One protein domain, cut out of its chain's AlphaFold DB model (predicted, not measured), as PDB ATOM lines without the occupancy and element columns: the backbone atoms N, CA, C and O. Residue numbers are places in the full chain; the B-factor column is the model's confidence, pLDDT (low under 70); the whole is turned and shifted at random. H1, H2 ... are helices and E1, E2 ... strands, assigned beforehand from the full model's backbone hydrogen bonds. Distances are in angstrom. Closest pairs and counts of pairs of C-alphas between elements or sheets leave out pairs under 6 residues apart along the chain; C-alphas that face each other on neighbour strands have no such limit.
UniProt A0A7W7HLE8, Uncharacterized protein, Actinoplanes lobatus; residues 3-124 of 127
ATOM      1  N   ILE A   3     124.307 142.938  83.791       51.88
ATOM      2  CA  ILE A   3     123.904 142.957  85.201       51.88
ATOM      3  C   ILE A   3     123.298 141.591  85.506       51.88
ATOM      4  O   ILE A   3     122.271 141.230  84.940       51.88
ATOM      5  N   GLU A   4     123.945 140.823  86.374       54.50
ATOM      6  CA  GLU A   4     123.466 139.513  86.815       54.50
ATOM      7  C   GLU A   4     123.575 139.468  88.344       54.50
ATOM      8  O   GLU A   4     124.653 139.691  88.888       54.50
ATOM      9  N   HIS A   5     122.466 139.226  89.049       65.81
ATOM     10  CA  HIS A   5     122.417 139.185  90.524       65.81
ATOM     11  C   HIS A   5     122.906 140.468  91.236       65.81
ATOM     12  O   HIS A   5     123.451 140.396  92.331       65.81
ATOM     13  N   GLY A   6     122.742 141.643  90.616       73.19
ATOM     14  CA  GLY A   6     123.241 142.916  91.165       73.19
ATOM     15  C   GLY A   6     124.743 143.136  90.965       73.19
ATOM     16  O   GLY A   6     125.257 144.191  91.321       73.19
ATOM     17  N   HIS A   7     125.434 142.176  90.342       82.94
ATOM     18  CA  HIS A   7     126.830 142.304  89.964       82.94
ATOM     19  C   HIS A   7     126.943 142.777  88.522       82.94
ATOM     20  O   HIS A   7     126.399 142.192  87.578       82.94
ATOM     21  N   LEU A   8     127.710 143.836  88.364       89.12
ATOM     22  CA  LEU A   8     128.120 144.388  87.103       89.12
ATOM     23  C   LEU A   8     129.498 143.835  86.756       89.12
ATOM     24  O   LEU A   8     130.394 143.815  87.594       89.12
ATOM     25  N   ARG A   9     129.677 143.362  85.524       93.00
ATOM     26  CA  ARG A   9     130.980 142.892  85.034       93.00
ATOM     27  C   ARG A   9     131.344 143.606  83.746       93.00
ATOM     28  O   ARG A   9     130.497 143.783  82.856       93.00
ATOM     29  N   GLY A  10     132.605 143.997  83.637       94.31
ATOM     30  CA  GLY A  10     133.092 144.756  82.501       94.31
ATOM     31  C   GLY A  10     134.603 144.734  82.361       94.31
ATOM     32  O   GLY A  10     135.312 143.916  82.944       94.31
ATOM     33  N   THR A  11     135.068 145.651  81.527       96.06
ATOM     34  CA  THR A  11     136.479 145.951  81.332       96.06
ATOM     35  C   THR A  11     136.647 147.456  81.333       96.06
ATOM     36  O   THR A  11     135.779 148.163  80.812       96.06
ATOM     37  N   LEU A  12     137.779 147.938  81.827       93.94
ATOM     38  CA  LEU A  12     138.139 149.347  81.773       93.94
ATOM     39  C   LEU A  12     139.571 149.536  81.290       93.94
ATOM     40  O   LEU A  12     140.393 148.620  81.346       93.94
ATOM     41  N   THR A  13     139.848 150.736  80.785       94.94
ATOM     42  CA  THR A  13     141.195 151.145  80.385       94.94
ATOM     43  C   THR A  13     141.803 151.954  81.521       94.94
ATOM     44  O   THR A  13     141.278 153.003  81.883       94.94
ATOM     45  N   LEU A  14     142.894 151.447  82.088       92.31
ATOM     46  CA  LEU A  14     143.665 152.115  83.132       92.31
ATOM     47  C   LEU A  14     144.393 153.348  82.572       92.31
ATOM     48  O   LEU A  14     144.651 153.402  81.367       92.31
ATOM     49  N   PRO A  15     144.850 154.283  83.428       88.81
ATOM     50  CA  PRO A  15     145.684 155.415  83.004       88.81
ATOM     51  C   PRO A  15     146.938 155.016  82.218       88.81
ATOM     52  O   PRO A  15     147.405 155.763  81.365       88.81
ATOM     53  N   SER A  16     147.477 153.823  82.485       87.81
ATOM     54  CA  SER A  16     148.624 153.261  81.765       87.81
ATOM     55  C   SER A  16     148.298 152.793  80.337       87.81
ATOM     56  O   SER A  16     149.200 152.375  79.616       87.81
ATOM     57  N   GLY A  17     147.023 152.811  79.934       91.88
ATOM     58  CA  GLY A  17     146.521 152.240  78.683       91.88
ATOM     59  C   GLY A  17     146.228 150.736  78.750       91.88
ATOM     60  O   GLY A  17     145.713 150.169  77.788       91.88
ATOM     61  N   GLY A  18     146.531 150.073  79.873       93.12
ATOM     62  CA  GLY A  18     146.217 148.660  80.076       93.12
ATOM     63  C   GLY A  18     144.709 148.422  80.194       93.12
ATOM     64  O   GLY A  18     144.032 149.116  80.947       93.12
ATOM     65  N   CYS A  19     144.186 147.427  79.479       95.62
ATOM     66  CA  CYS A  19     142.797 146.991  79.619       95.62
ATOM     67  C   CYS A  19     142.714 145.848  80.636       95.62
ATOM     68  O   CYS A  19     143.411 144.840  80.491       95.62
ATOM     69  N   VAL A  20     141.867 145.999  81.654       96.19
ATOM     70  CA  VAL A  20     141.659 144.993  82.704       96.19
ATOM     71  C   VAL A  20     140.178 144.710  82.891       96.19
ATOM     72  O   VAL A  20     139.334 145.563  82.619       96.19
ATOM     73  N   VAL A  21     139.862 143.500  83.354       96.44
ATOM     74  CA  VAL A  21     138.515 143.190  83.842       96.44
ATOM     75  C   VAL A  21     138.230 143.981  85.116       96.44
ATOM     76  O   VAL A  21     139.144 144.255  85.892       96.44
ATOM     77  N   CYS A  22     136.967 144.327  85.317       96.06
ATOM     78  CA  CYS A  22     136.473 144.975  86.521       96.06
ATOM     79  C   CYS A  22     135.097 144.425  86.895       96.06
ATOM     80  O   CYS A  22     134.349 143.925  86.039       96.06
ATOM     81  N   GLY A  23     134.770 144.532  88.173       94.81
ATOM     82  CA  GLY A  23     133.446 144.280  88.704       94.81
ATOM     83  C   GLY A  23     132.879 145.532  89.360       94.81
ATOM     84  O   GLY A  23     133.594 146.482  89.663       94.81
ATOM     85  N   GLY A  24     131.566 145.557  89.519       93.81
ATOM     86  CA  GLY A  24     130.913 146.495  90.409       93.81
ATOM     87  C   GLY A  24     129.725 145.832  91.075       93.81
ATOM     88  O   GLY A  24     129.091 144.948  90.491       93.81
ATOM     89  N   PHE A  25     129.425 146.251  92.291       92.31
ATOM     90  CA  PHE A  25     128.344 145.688  93.078       92.31
ATOM     91  C   PHE A  25     127.677 146.793  93.877       92.31
ATOM     92  O   PHE A  25     128.341 147.698  94.366       92.31
ATOM     93  N   SER A  26     126.355 146.735  93.983       91.50
ATOM     94  CA  SER A  26     125.615 147.627  94.865       91.50
ATOM     95  C   SER A  26     124.901 146.799  95.914       91.50
ATOM     96  O   SER A  26     124.270 145.787  95.598       91.50
ATOM     97  N   SER A  27     125.010 147.237  97.160       90.06
ATOM     98  CA  SER A  27     124.358 146.606  98.295       90.06
ATOM     99  C   SER A  27     123.763 147.647  99.228       90.06
ATOM    100  O   SER A  27     124.050 148.839  99.129       90.06
ATOM    101  N   ARG A  28     122.904 147.177 100.128       90.62
ATOM    102  CA  ARG A  28     122.369 147.971 101.227       90.62
ATOM    103  C   ARG A  28     122.535 147.190 102.518       90.62
ATOM    104  O   ARG A  28     122.070 146.052 102.599       90.62
ATOM    105  N   TYR A  29     123.146 147.811 103.518       84.88
ATOM    106  CA  TYR A  29     123.299 147.263 104.863       84.88
ATOM    107  C   TYR A  29     122.928 148.337 105.887       84.88
ATOM    108  O   TYR A  29     123.409 149.455 105.781       84.88
ATOM    109  N   GLU A  30     122.042 148.021 106.839       91.25
ATOM    110  CA  GLU A  30     121.584 148.964 107.883       91.25
ATOM    111  C   GLU A  30     121.219 150.370 107.347       91.25
ATOM    112  O   GLU A  30     121.633 151.390 107.885       91.25
ATOM    113  N   ASP A  31     120.448 150.419 106.251       88.56
ATOM    114  CA  ASP A  31     120.025 151.649 105.548       88.56
ATOM    115  C   ASP A  31     121.151 152.491 104.916       88.56
ATOM    116  O   ASP A  31     120.901 153.588 104.410       88.56
ATOM    117  N   VAL A  32     122.370 151.957 104.855       88.62
ATOM    118  CA  VAL A  32     123.491 152.529 104.107       88.62
ATOM    119  C   VAL A  32     123.578 151.855 102.740       88.62
ATOM    120  O   VAL A  32     123.720 150.636 102.644       88.62
ATOM    121  N   ASP A  33     123.478 152.655 101.676       92.38
ATOM    122  CA  ASP A  33     123.733 152.210 100.306       92.38
ATOM    123  C   ASP A  33     125.242 152.209 100.035       92.38
ATOM    124  O   ASP A  33     125.914 153.230 100.199       92.38
ATOM    125  N   GLN A  34     125.765 151.070  99.586       91.81
ATOM    126  CA  GLN A  34     127.163 150.894  99.210       91.81
ATOM    127  C   GLN A  34     127.272 150.569  97.719       91.81
ATOM    128  O   GLN A  34     126.458 149.832  97.150       91.81
ATOM    129  N   LEU A  35     128.297 151.139  97.091       93.19
ATOM    130  CA  LEU A  35     128.688 150.872  95.716       93.19
ATOM    131  C   LEU A  35     130.172 150.521  95.697       93.19
ATOM    132  O   LEU A  35     131.011 151.366  96.004       93.19
ATOM    133  N   ASP A  36     130.474 149.301  95.279       93.69
ATOM    134  CA  ASP A  36     131.831 148.808  95.118       93.69
ATOM    135  C   ASP A  36     132.214 148.797  93.637       93.69
ATOM    136  O   ASP A  36     131.418 148.426  92.770       93.69
ATOM    137  N   LEU A  37     133.457 149.188  93.357       95.06
ATOM    138  CA  LEU A  37     134.144 148.992  92.084       95.06
ATOM    139  C   LEU A  37     135.401 148.178  92.381       95.06
ATOM    140  O   LEU A  37     136.307 148.667  93.054       95.06
ATOM    141  N   ASP A  38     135.473 146.955  91.865       94.56
ATOM    142  CA  ASP A  38     136.595 146.054  92.106       94.56
ATOM    143  C   ASP A  38     137.448 145.847  90.848       94.56
ATOM    144  O   ASP A  38     136.956 145.711  89.722       94.56
ATOM    145  N   LEU A  39     138.769 145.822  91.050       94.88
ATOM    146  CA  LEU A  39     139.759 145.464  90.039       94.88
ATOM    147  C   LEU A  39     140.492 144.208  90.508       94.88
ATOM    148  O   LEU A  39     141.317 144.292  91.420       94.88
ATOM    149  N   PRO A  40     140.241 143.037  89.894       93.31
ATOM    150  CA  PRO A  40     140.892 141.804  90.303       93.31
ATOM    151  C   PRO A  40     142.414 141.926  90.236       93.31
ATOM    152  O   PRO A  40     142.989 142.192  89.175       93.31
ATOM    153  N   LEU A  41     143.088 141.664  91.355       91.81
ATOM    154  CA  LEU A  41     144.536 141.842  91.470       91.81
ATOM    155  C   LEU A  41     145.317 141.033  90.421       91.81
ATOM    156  O   LEU A  41     146.262 141.528  89.811       91.81
ATOM    157  N   GLY A  42     144.867 139.807  90.133       91.69
ATOM    158  CA  GLY A  42     145.456 138.965  89.089       91.69
ATOM    159  C   GLY A  42     145.295 139.520  87.667       91.69
ATOM    160  O   GLY A  42     146.088 139.181  86.790       91.69
ATOM    161  N   ALA A  43     144.297 140.373  87.416       93.12
ATOM    162  CA  ALA A  43     144.161 141.094  86.153       93.12
ATOM    163  C   ALA A  43     145.111 142.297  86.104       93.12
ATOM    164  O   ALA A  43     145.797 142.485  85.098       93.12
ATOM    165  N   LEU A  44     145.221 143.050  87.202       93.56
ATOM    166  CA  LEU A  44     146.166 144.162  87.313       93.56
ATOM    167  C   LEU A  44     147.624 143.690  87.150       93.56
ATOM    168  O   LEU A  44     148.390 144.281  86.390       93.56
ATOM    169  N   ALA A  45     148.000 142.565  87.765       92.50
ATOM    170  CA  ALA A  45     149.353 142.008  87.676       92.50
ATOM    171  C   ALA A  45     149.774 141.602  86.247       92.50
ATOM    172  O   ALA A  45     150.963 141.454  85.961       92.50
ATOM    173  N   ARG A  46     148.818 141.430  85.320       91.69
ATOM    174  CA  ARG A  46     149.113 141.163  83.900       91.69
ATOM    175  C   ARG A  46     149.555 142.410  83.140       91.69
ATOM    176  O   ARG A  46     150.237 142.268  82.128       91.69
ATOM    177  N   VAL A  47     149.163 143.595  83.604       92.88
ATOM    178  CA  VAL A  47     149.458 144.879  82.949       92.88
ATOM    179  C   VAL A  47     150.533 145.684  83.680       92.88
ATOM    180  O   VAL A  47     151.221 146.475  83.043       92.88
ATOM    181  N   ASP A  48     150.745 145.438  84.976       91.88
ATOM    182  CA  ASP A  48     151.833 146.030  85.754       91.88
ATOM    183  C   ASP A  48     152.534 144.976  86.623       91.88
ATOM    184  O   ASP A  48     151.984 144.455  87.594       91.88
ATOM    185  N   ARG A  49     153.790 144.665  86.282       88.81
ATOM    186  CA  ARG A  49     154.584 143.642  86.982       88.81
ATOM    187  C   ARG A  49     154.967 144.040  88.406       88.81
ATOM    188  O   ARG A  49     155.316 143.155  89.182       88.81
ATOM    189  N   ARG A  50     154.912 145.332  88.753       90.25
ATOM    190  CA  ARG A  50     155.237 145.826  90.104       90.25
ATOM    191  C   ARG A  50     154.249 145.324  91.156       90.25
ATOM    192  O   ARG A  50     154.606 145.229  92.322       90.25
ATOM    193  N   ILE A  51     153.042 144.953  90.729       90.44
ATOM    194  CA  ILE A  51     151.987 144.410  91.593       90.44
ATOM    195  C   ILE A  51     152.396 143.049  92.163       90.44
ATOM    196  O   ILE A  51     152.175 142.788  93.341       90.44
ATOM    197  N   GLY A  52     153.055 142.207  91.359       83.94
ATOM    198  CA  GLY A  52     153.702 140.976  91.816       83.94
ATOM    199  C   GLY A  52     152.839 140.125  92.756       83.94
ATOM    200  O   GLY A  52     151.766 139.666  92.377       83.94
ATOM    201  N   GLY A  53     153.348 139.901  93.970       82.06
ATOM    202  CA  GLY A  53     152.693 139.129  95.030       82.06
ATOM    203  C   GLY A  53     152.018 139.985  96.100       82.06
ATOM    204  O   GLY A  53     151.875 139.507  97.220       82.06
ATOM    205  N   TYR A  54     151.672 141.240  95.803       86.25
ATOM    206  CA  TYR A  54     150.944 142.116  96.722       86.25
ATOM    207  C   TYR A  54     149.668 141.430  97.270       86.25
ATOM    208  O   TYR A  54     149.049 140.652  96.544       86.25
ATOM    209  N   PRO A  55     149.250 141.695  98.520       84.00
ATOM    210  CA  PRO A  55     149.969 142.404  99.587       84.00
ATOM    211  C   PRO A  55     150.920 141.492 100.395       84.00
ATOM    212  O   PRO A  55     151.255 141.792 101.536       84.00
ATOM    213  N   PHE A  56     151.332 140.347  99.847       83.44
ATOM    214  CA  PHE A  56     152.025 139.283 100.585       83.44
ATOM    215  C   PHE A  56     153.546 139.234 100.361       83.44
ATOM    216  O   PHE A  56     154.195 138.279 100.786       83.44
ATOM    217  N   ASN A  57     154.133 140.219  99.676       79.00
ATOM    218  CA  ASN A  57     155.577 140.277  99.427       79.00
ATOM    219  C   ASN A  57     156.260 141.426 100.191       79.00
ATOM    220  O   ASN A  57     155.601 142.292 100.755       79.00
ATOM    221  N   GLU A  58     157.594 141.449 100.172       71.19
ATOM    222  CA  GLU A  58     158.420 142.450 100.873       71.19
ATOM    223  C   GLU A  58     158.219 143.900 100.397       71.19
ATOM    224  O   GLU A  58     158.528 144.823 101.137       71.19
ATOM    225  N   HIS A  59     157.629 144.093  99.213       75.81
ATOM    226  CA  HIS A  59     157.317 145.407  98.636       75.81
ATOM    227  C   HIS A  59     155.889 145.883  98.987       75.81
ATOM    228  O   HIS A  59     155.329 146.765  98.328       75.81
ATOM    229  N   SER A  60     155.263 145.258  99.987       74.44
ATOM    230  CA  SER A  60     153.926 145.612 100.482       74.44
ATOM    231  C   SER A  60     154.015 146.725 101.539       74.44
ATOM    232  O   SER A  60     155.024 146.854 102.227       74.44
ATOM    233  N   GLY A  61     152.981 147.565 101.650       83.25
ATOM    234  CA  GLY A  61     153.006 148.809 102.443       83.25
ATOM    235  C   GLY A  61     153.415 150.026 101.603       83.25
ATOM    236  O   GLY A  61     153.093 150.081 100.415       83.25
ATOM    237  N   VAL A  62     154.150 150.981 102.180       88.75
ATOM    238  CA  VAL A  62     154.526 152.258 101.534       88.75
ATOM    239  C   VAL A  62     155.161 152.070 100.154       88.75
ATOM    240  O   VAL A  62     154.889 152.846  99.242       88.75
ATOM    241  N   GLU A  63     155.978 151.033  99.953       90.38
ATOM    242  CA  GLU A  63     156.627 150.778  98.657       90.38
ATOM    243  C   GLU A  63     155.622 150.499  97.529       90.38
ATOM    244  O   GLU A  63     155.836 150.902  96.377       90.38
ATOM    245  N   SER A  64     154.474 149.899  97.861       91.62
ATOM    246  CA  SER A  64     153.392 149.656  96.906       91.62
ATOM    247  C   SER A  64     152.793 150.955  96.359       91.62
ATOM    248  O   SER A  64     152.321 150.977  95.222       91.62
ATOM    249  N   LEU A  65     152.906 152.079  97.084       92.94
ATOM    250  CA  LEU A  65     152.429 153.389  96.623       92.94
ATOM    251  C   LEU A  65     153.133 153.856  95.341       92.94
ATOM    252  O   LEU A  65     152.559 154.641  94.590       92.94
ATOM    253  N   SER A  66     154.325 153.334  95.029       91.94
ATOM    254  CA  SER A  66     155.036 153.631  93.774       91.94
ATOM    255  C   SER A  66     154.259 153.232  92.509       91.94
ATOM    256  O   SER A  66     154.465 153.814  91.438       91.94
ATOM    257  N   TRP A  67     153.363 152.247  92.612       90.62
ATOM    258  CA  TRP A  67     152.461 151.838  91.534       90.62
ATOM    259  C   TRP A  67     150.988 152.076  91.886       90.62
ATOM    260  O   TRP A  67     150.209 152.404  90.992       90.62
ATOM    261  N   ARG A  68     150.618 151.950  93.168       93.31
ATOM    262  CA  ARG A  68     149.241 152.057  93.657       93.31
ATOM    263  C   ARG A  68     148.747 153.499  93.682       93.31
ATOM    264  O   ARG A  68     147.644 153.745  93.223       93.31
ATOM    265  N   ALA A  69     149.561 154.478  94.089       94.81
ATOM    266  CA  ALA A  69     149.087 155.861  94.227       94.81
ATOM    267  C   ALA A  69     148.554 156.485  92.914       94.81
ATOM    268  O   ALA A  69     147.525 157.160  92.956       94.81
ATOM    269  N   PRO A  70     149.166 156.258  91.730       94.44
ATOM    270  CA  PRO A  70     148.560 156.661  90.459       94.44
ATOM    271  C   PRO A  70     147.216 155.978  90.163       94.44
ATOM    272  O   PRO A  70     146.329 156.610  89.591       94.44
ATOM    273  N   LEU A  71     147.054 154.705  90.546       94.88
ATOM    274  CA  LEU A  71     145.787 153.983  90.417       94.88
ATOM    275  C   LEU A  71     144.738 154.540  91.390       94.88
ATOM    276  O   LEU A  71     143.614 154.797  90.972       94.88
ATOM    277  N   ASP A  72     145.122 154.803  92.640       96.38
ATOM    278  CA  ASP A  72     144.247 155.388  93.659       96.38
ATOM    279  C   ASP A  72     143.763 156.776  93.244       96.38
ATOM    280  O   ASP A  72     142.592 157.105  93.409       96.38
ATOM    281  N   ARG A  73     144.648 157.594  92.659       97.25
ATOM    282  CA  ARG A  73     144.274 158.904  92.115       97.25
ATOM    283  C   ARG A  73     143.238 158.770  91.002       97.25
ATOM    284  O   ARG A  73     142.279 159.528  90.975       97.25
ATOM    285  N   TRP A  74     143.418 157.812  90.102       96.44
ATOM    286  CA  TRP A  74     142.457 157.588  89.028       96.44
ATOM    287  C   TRP A  74     141.108 157.066  89.549       96.44
ATOM    288  O   TRP A  74     140.060 157.517  89.097       96.44
ATOM    289  N   LEU A  75     141.113 156.177  90.545       97.25
ATOM    290  CA  LEU A  75     139.891 155.739  91.228       97.25
ATOM    291  C   LEU A  75     139.203 156.901  91.966       97.25
ATOM    292  O   LEU A  75     137.976 156.973  91.986       97.25
ATOM    293  N   ALA A  76     139.972 157.848  92.508       97.94
ATOM    294  CA  ALA A  76     139.438 159.073  93.095       97.94
ATOM    295  C   ALA A  76     138.735 159.959  92.053       97.94
ATOM    296  O   ALA A  76     137.669 160.500  92.344       97.94
ATOM    297  N   ASP A  77     139.266 160.052  90.829       97.31
ATOM    298  CA  ASP A  77     138.595 160.759  89.730       97.31
ATOM    299  C   ASP A  77     137.272 160.068  89.347       97.31
ATOM    300  O   ASP A  77     136.263 160.736  89.119       97.31
ATOM    301  N   VAL A  78     137.238 158.728  89.338       96.19
ATOM    302  CA  VAL A  78     135.995 157.960  89.133       96.19
ATOM    303  C   VAL A  78     134.979 158.264  90.236       96.19
ATOM    304  O   VAL A  78     133.822 158.558  89.934       96.19
ATOM    305  N   ALA A  79     135.399 158.254  91.503       97.31
ATOM    306  CA  ALA A  79     134.530 158.582  92.632       97.31
ATOM    307  C   ALA A  79     133.989 160.020  92.553       97.31
ATOM    308  O   ALA A  79     132.822 160.247  92.868       97.31
ATOM    309  N   ALA A  80     134.793 160.981  92.089       97.50
ATOM    310  CA  ALA A  80     134.354 162.360  91.888       97.50
ATOM    311  C   ALA A  80     133.271 162.478  90.801       97.50
ATOM    312  O   ALA A  80     132.290 163.196  90.996       97.50
ATOM    313  N   VAL A  81     133.407 161.743  89.690       96.44
ATOM    314  CA  VAL A  81     132.368 161.677  88.646       96.44
ATOM    315  C   VAL A  81     131.082 161.070  89.204       96.44
ATOM    316  O   VAL A  81     130.017 161.659  89.047       96.44
ATOM    317  N   VAL A  82     131.180 159.940  89.914       95.62
ATOM    318  CA  VAL A  82     130.016 159.287  90.534       95.62
ATOM    319  C   VAL A  82     129.334 160.214  91.540       95.62
ATOM    320  O   VAL A  82     128.113 160.320  91.520       95.62
ATOM    321  N   HIS A  83     130.098 160.929  92.372       96.25
ATOM    322  CA  HIS A  83     129.561 161.876  93.351       96.25
ATOM    323  C   HIS A  83     128.758 163.017  92.710       96.25
ATOM    324  O   HIS A  83     127.791 163.488  93.306       96.25
ATOM    325  N   GLY A  84     129.135 163.446  91.500       95.69
ATOM    326  CA  GLY A  84     128.396 164.455  90.739       95.69
ATOM    327  C   GLY A  84     126.977 164.020  90.350       95.69
ATOM    328  O   GLY A  84     126.087 164.866  90.278       95.69
ATOM    329  N   ASP A  85     126.760 162.717  90.155       95.31
ATOM    330  CA  ASP A  85     125.452 162.138  89.824       95.31
ATOM    331  C   ASP A  85     124.711 161.613  91.069       95.31
ATOM    332  O   ASP A  85     123.489 161.733  91.177       95.31
ATOM    333  N   VAL A  86     125.448 161.025  92.016       92.81
ATOM    334  CA  VAL A  86     124.939 160.397  93.240       92.81
ATOM    335  C   VAL A  86     125.838 160.792  94.418       92.81
ATOM    336  O   VAL A  86     126.927 160.234  94.560       92.81
ATOM    337  N   PRO A  87     125.404 161.720  95.296       94.25
ATOM    338  CA  PRO A  87     126.240 162.213  96.385       94.25
ATOM    339  C   PRO A  87     126.716 161.101  97.327       94.25
ATOM    340  O   PRO A  87     125.952 160.542  98.112       94.25
ATOM    341  N   LEU A  88     128.012 160.813  97.265       95.44
ATOM    342  CA  LEU A  88     128.698 159.912  98.189       95.44
ATOM    343  C   LEU A  88     128.871 160.576  99.559       95.44
ATOM    344  O   LEU A  88     129.302 161.724  99.629       95.44
ATOM    345  N   GLN A  89     128.602 159.846 100.643       95.31
ATOM    346  CA  GLN A  89     128.918 160.296 102.008       95.31
ATOM    347  C   GLN A  89     130.413 160.163 102.330       95.31
ATOM    348  O   GLN A  89     130.954 160.939 103.113       95.31
ATOM    349  N   ARG A  90     131.067 159.173 101.718       94.69
ATOM    350  CA  ARG A  90     132.512 158.935 101.718       94.69
ATOM    351  C   ARG A  90     132.856 157.983 100.574       94.69
ATOM    352  O   ARG A  90     131.975 157.277 100.089       94.69
ATOM    353  N   ALA A  91     134.123 157.929 100.185       96.12
ATOM    354  CA  ALA A  91     134.656 156.831  99.385       96.12
ATOM    355  C   ALA A  91     136.017 156.393  99.929       96.12
ATOM    356  O   ALA A  91     136.784 157.218 100.432       96.12
ATOM    357  N   LEU A  92     136.303 155.099  99.816       96.19
ATOM    358  CA  LEU A  92     137.543 154.478 100.270       96.19
ATOM    359  C   LEU A  92     138.200 153.760  99.100       96.19
ATOM    360  O   LEU A  92     137.517 153.165  98.268       96.19
ATOM    361  N   ILE A  93     139.525 153.842  99.018       96.56
ATOM    362  CA  ILE A  93     140.294 153.239  97.931       96.56
ATOM    363  C   ILE A  93     141.484 152.496  98.521       96.56
ATOM    364  O   ILE A  93     142.340 153.097  99.167       96.56
ATOM    365  N   GLY A  94     141.549 151.193  98.272       93.62
ATOM    366  CA  GLY A  94     142.618 150.333  98.757       93.62
ATOM    367  C   GLY A  94     142.346 148.869  98.429       93.62
ATOM    368  O   GLY A  94     141.448 148.544  97.654       93.62
ATOM    369  N   PHE A  95     143.149 147.983  99.006       90.44
ATOM    370  CA  PHE A  95     142.966 146.541  98.875       90.44
ATOM    371  C   PHE A  95     142.137 146.029 100.044       90.44
ATOM    372  O   PHE A  95     142.610 146.137 101.166       90.44
ATOM    373  N   GLU A  96     140.949 145.485  99.760       85.62
ATOM    374  CA  GLU A  96     140.050 144.889 100.767       85.62
ATOM    375  C   GLU A  96     139.904 145.766 102.023       85.62
ATOM    376  O   GLU A  96     140.127 145.304 103.135       85.62
ATOM    377  N   VAL A  97     139.583 147.051 101.815       86.94
ATOM    378  CA  VAL A  97     139.626 148.074 102.867       86.94
ATOM    379  C   VAL A  97     138.732 147.707 104.051       86.94
ATOM    380  O   VAL A  97     137.526 147.517 103.884       86.94
ATOM    381  N   ASP A  98     139.321 147.701 105.241       81.50
ATOM    382  CA  ASP A  98     138.639 147.662 106.532       81.50
ATOM    383  C   ASP A  98     138.692 149.064 107.155       81.50
ATOM    384  O   ASP A  98     139.761 149.585 107.474       81.50
ATOM    385  N   GLU A  99     137.534 149.708 107.314       74.25
ATOM    386  CA  GLU A  99     137.459 151.099 107.772       74.25
ATOM    387  C   GLU A  99     138.063 151.311 109.166       74.25
ATOM    388  O   GLU A  99     138.688 152.340 109.419       74.25
ATOM    389  N   ASP A 100     137.919 150.352 110.078       72.50
ATOM    390  CA  ASP A 100     138.408 150.523 111.446       72.50
ATOM    391  C   ASP A 100     139.933 150.354 111.519       72.50
ATOM    392  O   ASP A 100     140.595 150.958 112.368       72.50
ATOM    393  N   ALA A 101     140.509 149.557 110.616       71.38
ATOM    394  CA  ALA A 101     141.934 149.247 110.609       71.38
ATOM    395  C   ALA A 101     142.755 150.157 109.677       71.38
ATOM    396  O   ALA A 101     143.882 150.527 110.014       71.38
ATOM    397  N   ASP A 102     142.210 150.538 108.520       75.75
ATOM    398  CA  ASP A 102     143.003 151.112 107.427       75.75
ATOM    399  C   ASP A 102     143.044 152.639 107.404       75.75
ATOM    400  O   ASP A 102     143.847 153.214 106.655       75.75
ATOM    401  N   ILE A 103     142.192 153.306 108.192       74.12
ATOM    402  CA  ILE A 103     142.044 154.770 108.172       74.12
ATOM    403  C   ILE A 103     142.007 155.450 109.551       74.12
ATOM    404  O   ILE A 103     141.915 156.678 109.609       74.12
ATOM    405  N   ALA A 104     142.084 154.692 110.648       68.25
ATOM    406  CA  ALA A 104     141.862 155.206 112.004       68.25
ATOM    407  C   ALA A 104     143.056 155.959 112.636       68.25
ATOM    408  O   ALA A 104     142.866 156.642 113.643       68.25
ATOM    409  N   ASP A 105     144.264 155.869 112.069       69.81
ATOM    410  CA  ASP A 105     145.499 156.427 112.649       69.81
ATOM    411  C   ASP A 105     146.234 157.376 111.668       69.81
ATOM    412  O   ASP A 105     145.834 157.575 110.515       69.81
ATOM    413  N   ASP A 106     147.354 157.963 112.101       78.94
ATOM    414  CA  ASP A 106     148.245 158.785 111.268       78.94
ATOM    415  C   ASP A 106     148.767 158.019 110.034       78.94
ATOM    416  O   ASP A 106     149.119 158.622 109.009       78.94
ATOM    417  N   ARG A 107     148.785 156.683 110.126       79.44
ATOM    418  CA  ARG A 107     149.053 155.746 109.033       79.44
ATOM    419  C   ARG A 107     147.746 155.280 108.403       79.44
ATOM    420  O   ARG A 107     146.911 154.684 109.071       79.44
ATOM    421  N   ARG A 108     147.617 155.509 107.099       88.06
ATOM    422  CA  ARG A 108     146.472 155.135 106.274       88.06
ATOM    423  C   ARG A 108     146.922 154.235 105.137       88.06
ATOM    424  O   ARG A 108     147.667 154.681 104.258       88.06
ATOM    425  N   TYR A 109     146.445 152.998 105.143       88.69
ATOM    426  CA  TYR A 109     146.695 152.030 104.071       88.69
ATOM    427  C   TYR A 109     145.731 152.223 102.892       88.69
ATOM    428  O   TYR A 109     146.058 151.852 101.764       88.69
ATOM    429  N   ALA A 110     144.591 152.876 103.139       93.31
ATOM    430  CA  ALA A 110     143.615 153.279 102.134       93.31
ATOM    431  C   ALA A 110     143.579 154.805 101.948       93.31
ATOM    432  O   ALA A 110     143.823 155.581 102.877       93.31
ATOM    433  N   ALA A 111     143.264 155.250 100.734       95.31
ATOM    434  CA  ALA A 111     142.910 156.640 100.485       95.31
ATOM    435  C   ALA A 111     141.435 156.886 100.831       95.31
ATOM    436  O   ALA A 111     140.594 155.996 100.705       95.31
ATOM    437  N   ILE A 112     141.130 158.116 101.244       95.56
ATOM    438  CA  ILE A 112     139.799 158.536 101.689       95.56
ATOM    439  C   ILE A 112     139.363 159.732 100.859       95.56
ATOM    440  O   ILE A 112     140.141 160.665 100.648       95.56
ATOM    441  N   LEU A 113     138.106 159.730 100.436       97.12
ATOM    442  CA  LEU A 113     137.435 160.893  99.884       97.12
ATOM    443  C   LEU A 113     136.270 161.281 100.785       97.12
ATOM    444  O   LEU A 113     135.411 160.449 101.081       97.12
ATOM    445  N   LEU A 114     136.234 162.546 101.196       96.31
ATOM    446  CA  LEU A 114     135.156 163.098 102.017       96.31
ATOM    447  C   LEU A 114     134.472 164.261 101.292       96.31
ATOM    448  O   LEU A 114     135.163 165.051 100.647       96.31
ATOM    449  N   PRO A 115     133.144 164.414 101.417       97.00
ATOM    450  CA  PRO A 115     132.439 165.578 100.899       97.00
ATOM    451  C   PRO A 115     133.023 166.894 101.412       97.00
ATOM    452  O   PRO A 115     133.317 167.053 102.598       97.00
ATOM    453  N   SER A 116     133.144 167.857 100.507       95.50
ATOM    454  CA  SER A 116     133.563 169.229 100.761       95.50
ATOM    455  C   SER A 116     132.721 170.194  99.914       95.50
ATOM    456  O   SER A 116     132.029 169.764  98.988       95.50
ATOM    457  N   PRO A 117     132.765 171.513 100.177       93.44
ATOM    458  CA  PRO A 117     132.067 172.493  99.341       93.44
ATOM    459  C   PRO A 117     132.486 172.477  97.861       93.44
ATOM    460  O   PRO A 117     131.729 172.942  97.015       93.44
ATOM    461  N   GLU A 118     133.678 171.959  97.550       92.12
ATOM    462  CA  GLU A 118     134.241 171.896  96.194       92.12
ATOM    463  C   GLU A 118     134.067 170.512  95.533       92.12
ATOM    464  O   GLU A 118     134.551 170.296  94.425       92.12
ATOM    465  N   GLY A 119     133.374 169.571  96.189       94.31
ATOM    466  CA  GLY A 119     133.168 168.201  95.713       94.31
ATOM    467  C   GLY A 119     133.696 167.179  96.715       94.31
ATOM    468  O   GLY A 119     133.193 167.087  97.830       94.31
ATOM    469  N   LEU A 120     134.712 166.404  96.330       97.31
ATOM    470  CA  LEU A 120     135.365 165.439  97.216       97.31
ATOM    471  C   LEU A 120     136.797 165.877  97.554       97.31
ATOM    472  O   LEU A 120     137.618 166.087  96.664       97.31
ATOM    473  N   ASP A 121     137.109 165.972  98.847       97.06
ATOM    474  CA  ASP A 121     138.467 166.151  99.371       97.06
ATOM    475  C   ASP A 121     139.201 164.803  99.372       97.06
ATOM    476  O   ASP A 121     138.842 163.901 100.132       97.06
ATOM    477  N   TYR A 122     140.213 164.654  98.511       97.06
ATOM    478  CA  TYR A 122     141.013 163.432  98.391       97.06
ATOM    479  C   TYR A 122     142.217 163.442  99.335       97.06
ATOM    480  O   TYR A 122     143.132 164.260  99.203       97.06
ATOM    481  N   ARG A 123     142.271 162.446 100.218       95.50
ATOM    482  CA  ARG A 123     143.371 162.203 101.153       95.50
ATOM    483  C   ARG A 123     144.057 160.888 100.786       95.50
ATOM    484  O   ARG A 123     143.445 159.834 100.957       95.50
ATOM    485  N   PRO A 124     145.304 160.911 100.291       95.62
ATOM    486  CA  PRO A 124     145.972 159.697  99.840       95.62
ATOM    487  C   PRO A 124     146.306 158.753 101.004       95.62
ATOM    488  O   PRO A 124     146.516 159.196 102.144       95.62
TER     489      PRO A 124
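What this domain is: This is residues 3 to 124 of the 127 residues of an uncharacterized protein of Actinoplanes lobatus (UniProt A0A7W7HLE8). Two small antiparallel sheets stand edge to edge, E1 E2 E3 and E4 E5 E6, with E3 and E4 near each other, and the long helix H2 packs on one face of the second sheet. The first sheet is a twisted hairpin ribbon with a long E2; H1 sits by the E2 residue Val 20, and residues 48 to 61, without a named element, lead from H1 to H2. The printed part has 122 residues, with three named helices and six named strands in the order E1 E2 E3 H1 H2 E4 H3 E5 E6, a mixed class. It is compact, with a radius of gyration of the C-alphas of 14.8 A and spans of 39 by 39 by 27 A.

Where its parts are: Find C-alpha 7 at (126.830, 142.304, 89.964); there E1 begins and runs over residues 7 to 13, 19.4 A. Next come E2, residues 19 to 29, 31.9 A, and E3, residues 32 to 38, 18.9 A. H1 takes residues 41 to 47, 10.3 A. H2 starts at C-alpha 62, (154.526, 152.258, 101.534), and runs to residue 85, 32.9 A, with a kink of 58 degrees near residue 69. E4 is residues 91 to 93, H3 residues 99 to 102, and E5 residues 111 to 116, 15.7 A. E6, residues 119 to 123, 13.0 A, ends at C-alpha 123, (143.371, 162.203, 101.153).

How they stand to each other: Begin with E1, E2 and E3, a meander, each strand the antiparallel neighbour of the one before. Look at N 10 and O 22, 3.0 A, between E1 and E2, and at N 27 and O 34, 3.0 A, between E2 and E3. This sheet is only just strongly twisted, with C-alphas up to 4.1 A off its best plane. H1 only grazes it; the closest C-alphas of H1 and E2 are Ala 43 and Val 20, 5.8 A apart. In the sheet E4 E5 E6, find N 93 and O 111, 2.9 A, and N 114 and O 121, 3.1 A. H2 is on one face of it, making two layers, helix over sheet, at a height over the sheet of 7.7 A. The closest C-alphas of H2 and E6 are Ala 80 and Leu 120, 6.2 A apart. H3 only just is on this sheet and only grazes it, with 5 pairs of C-alphas within 10 A. H1 and H2 are apart. O i to N i+4 pairs are within hydrogen-bond range in 15 of 20 for H2 and 1 of 3 for H1, which has 3 of 4 for O i to N i+3; H3 is too short for an O i to N i+4 pair.

The domain as a whole: The two C-alphas farthest apart are those of Asp 31 and Arg 49, 40.0 A. The printed part has no cut, and the link H1 to H2, 14 residues, is long. The mean pLDDT of the printed part is 89.7; look for values under 70 at residues 3 to 5 and 104 to 105.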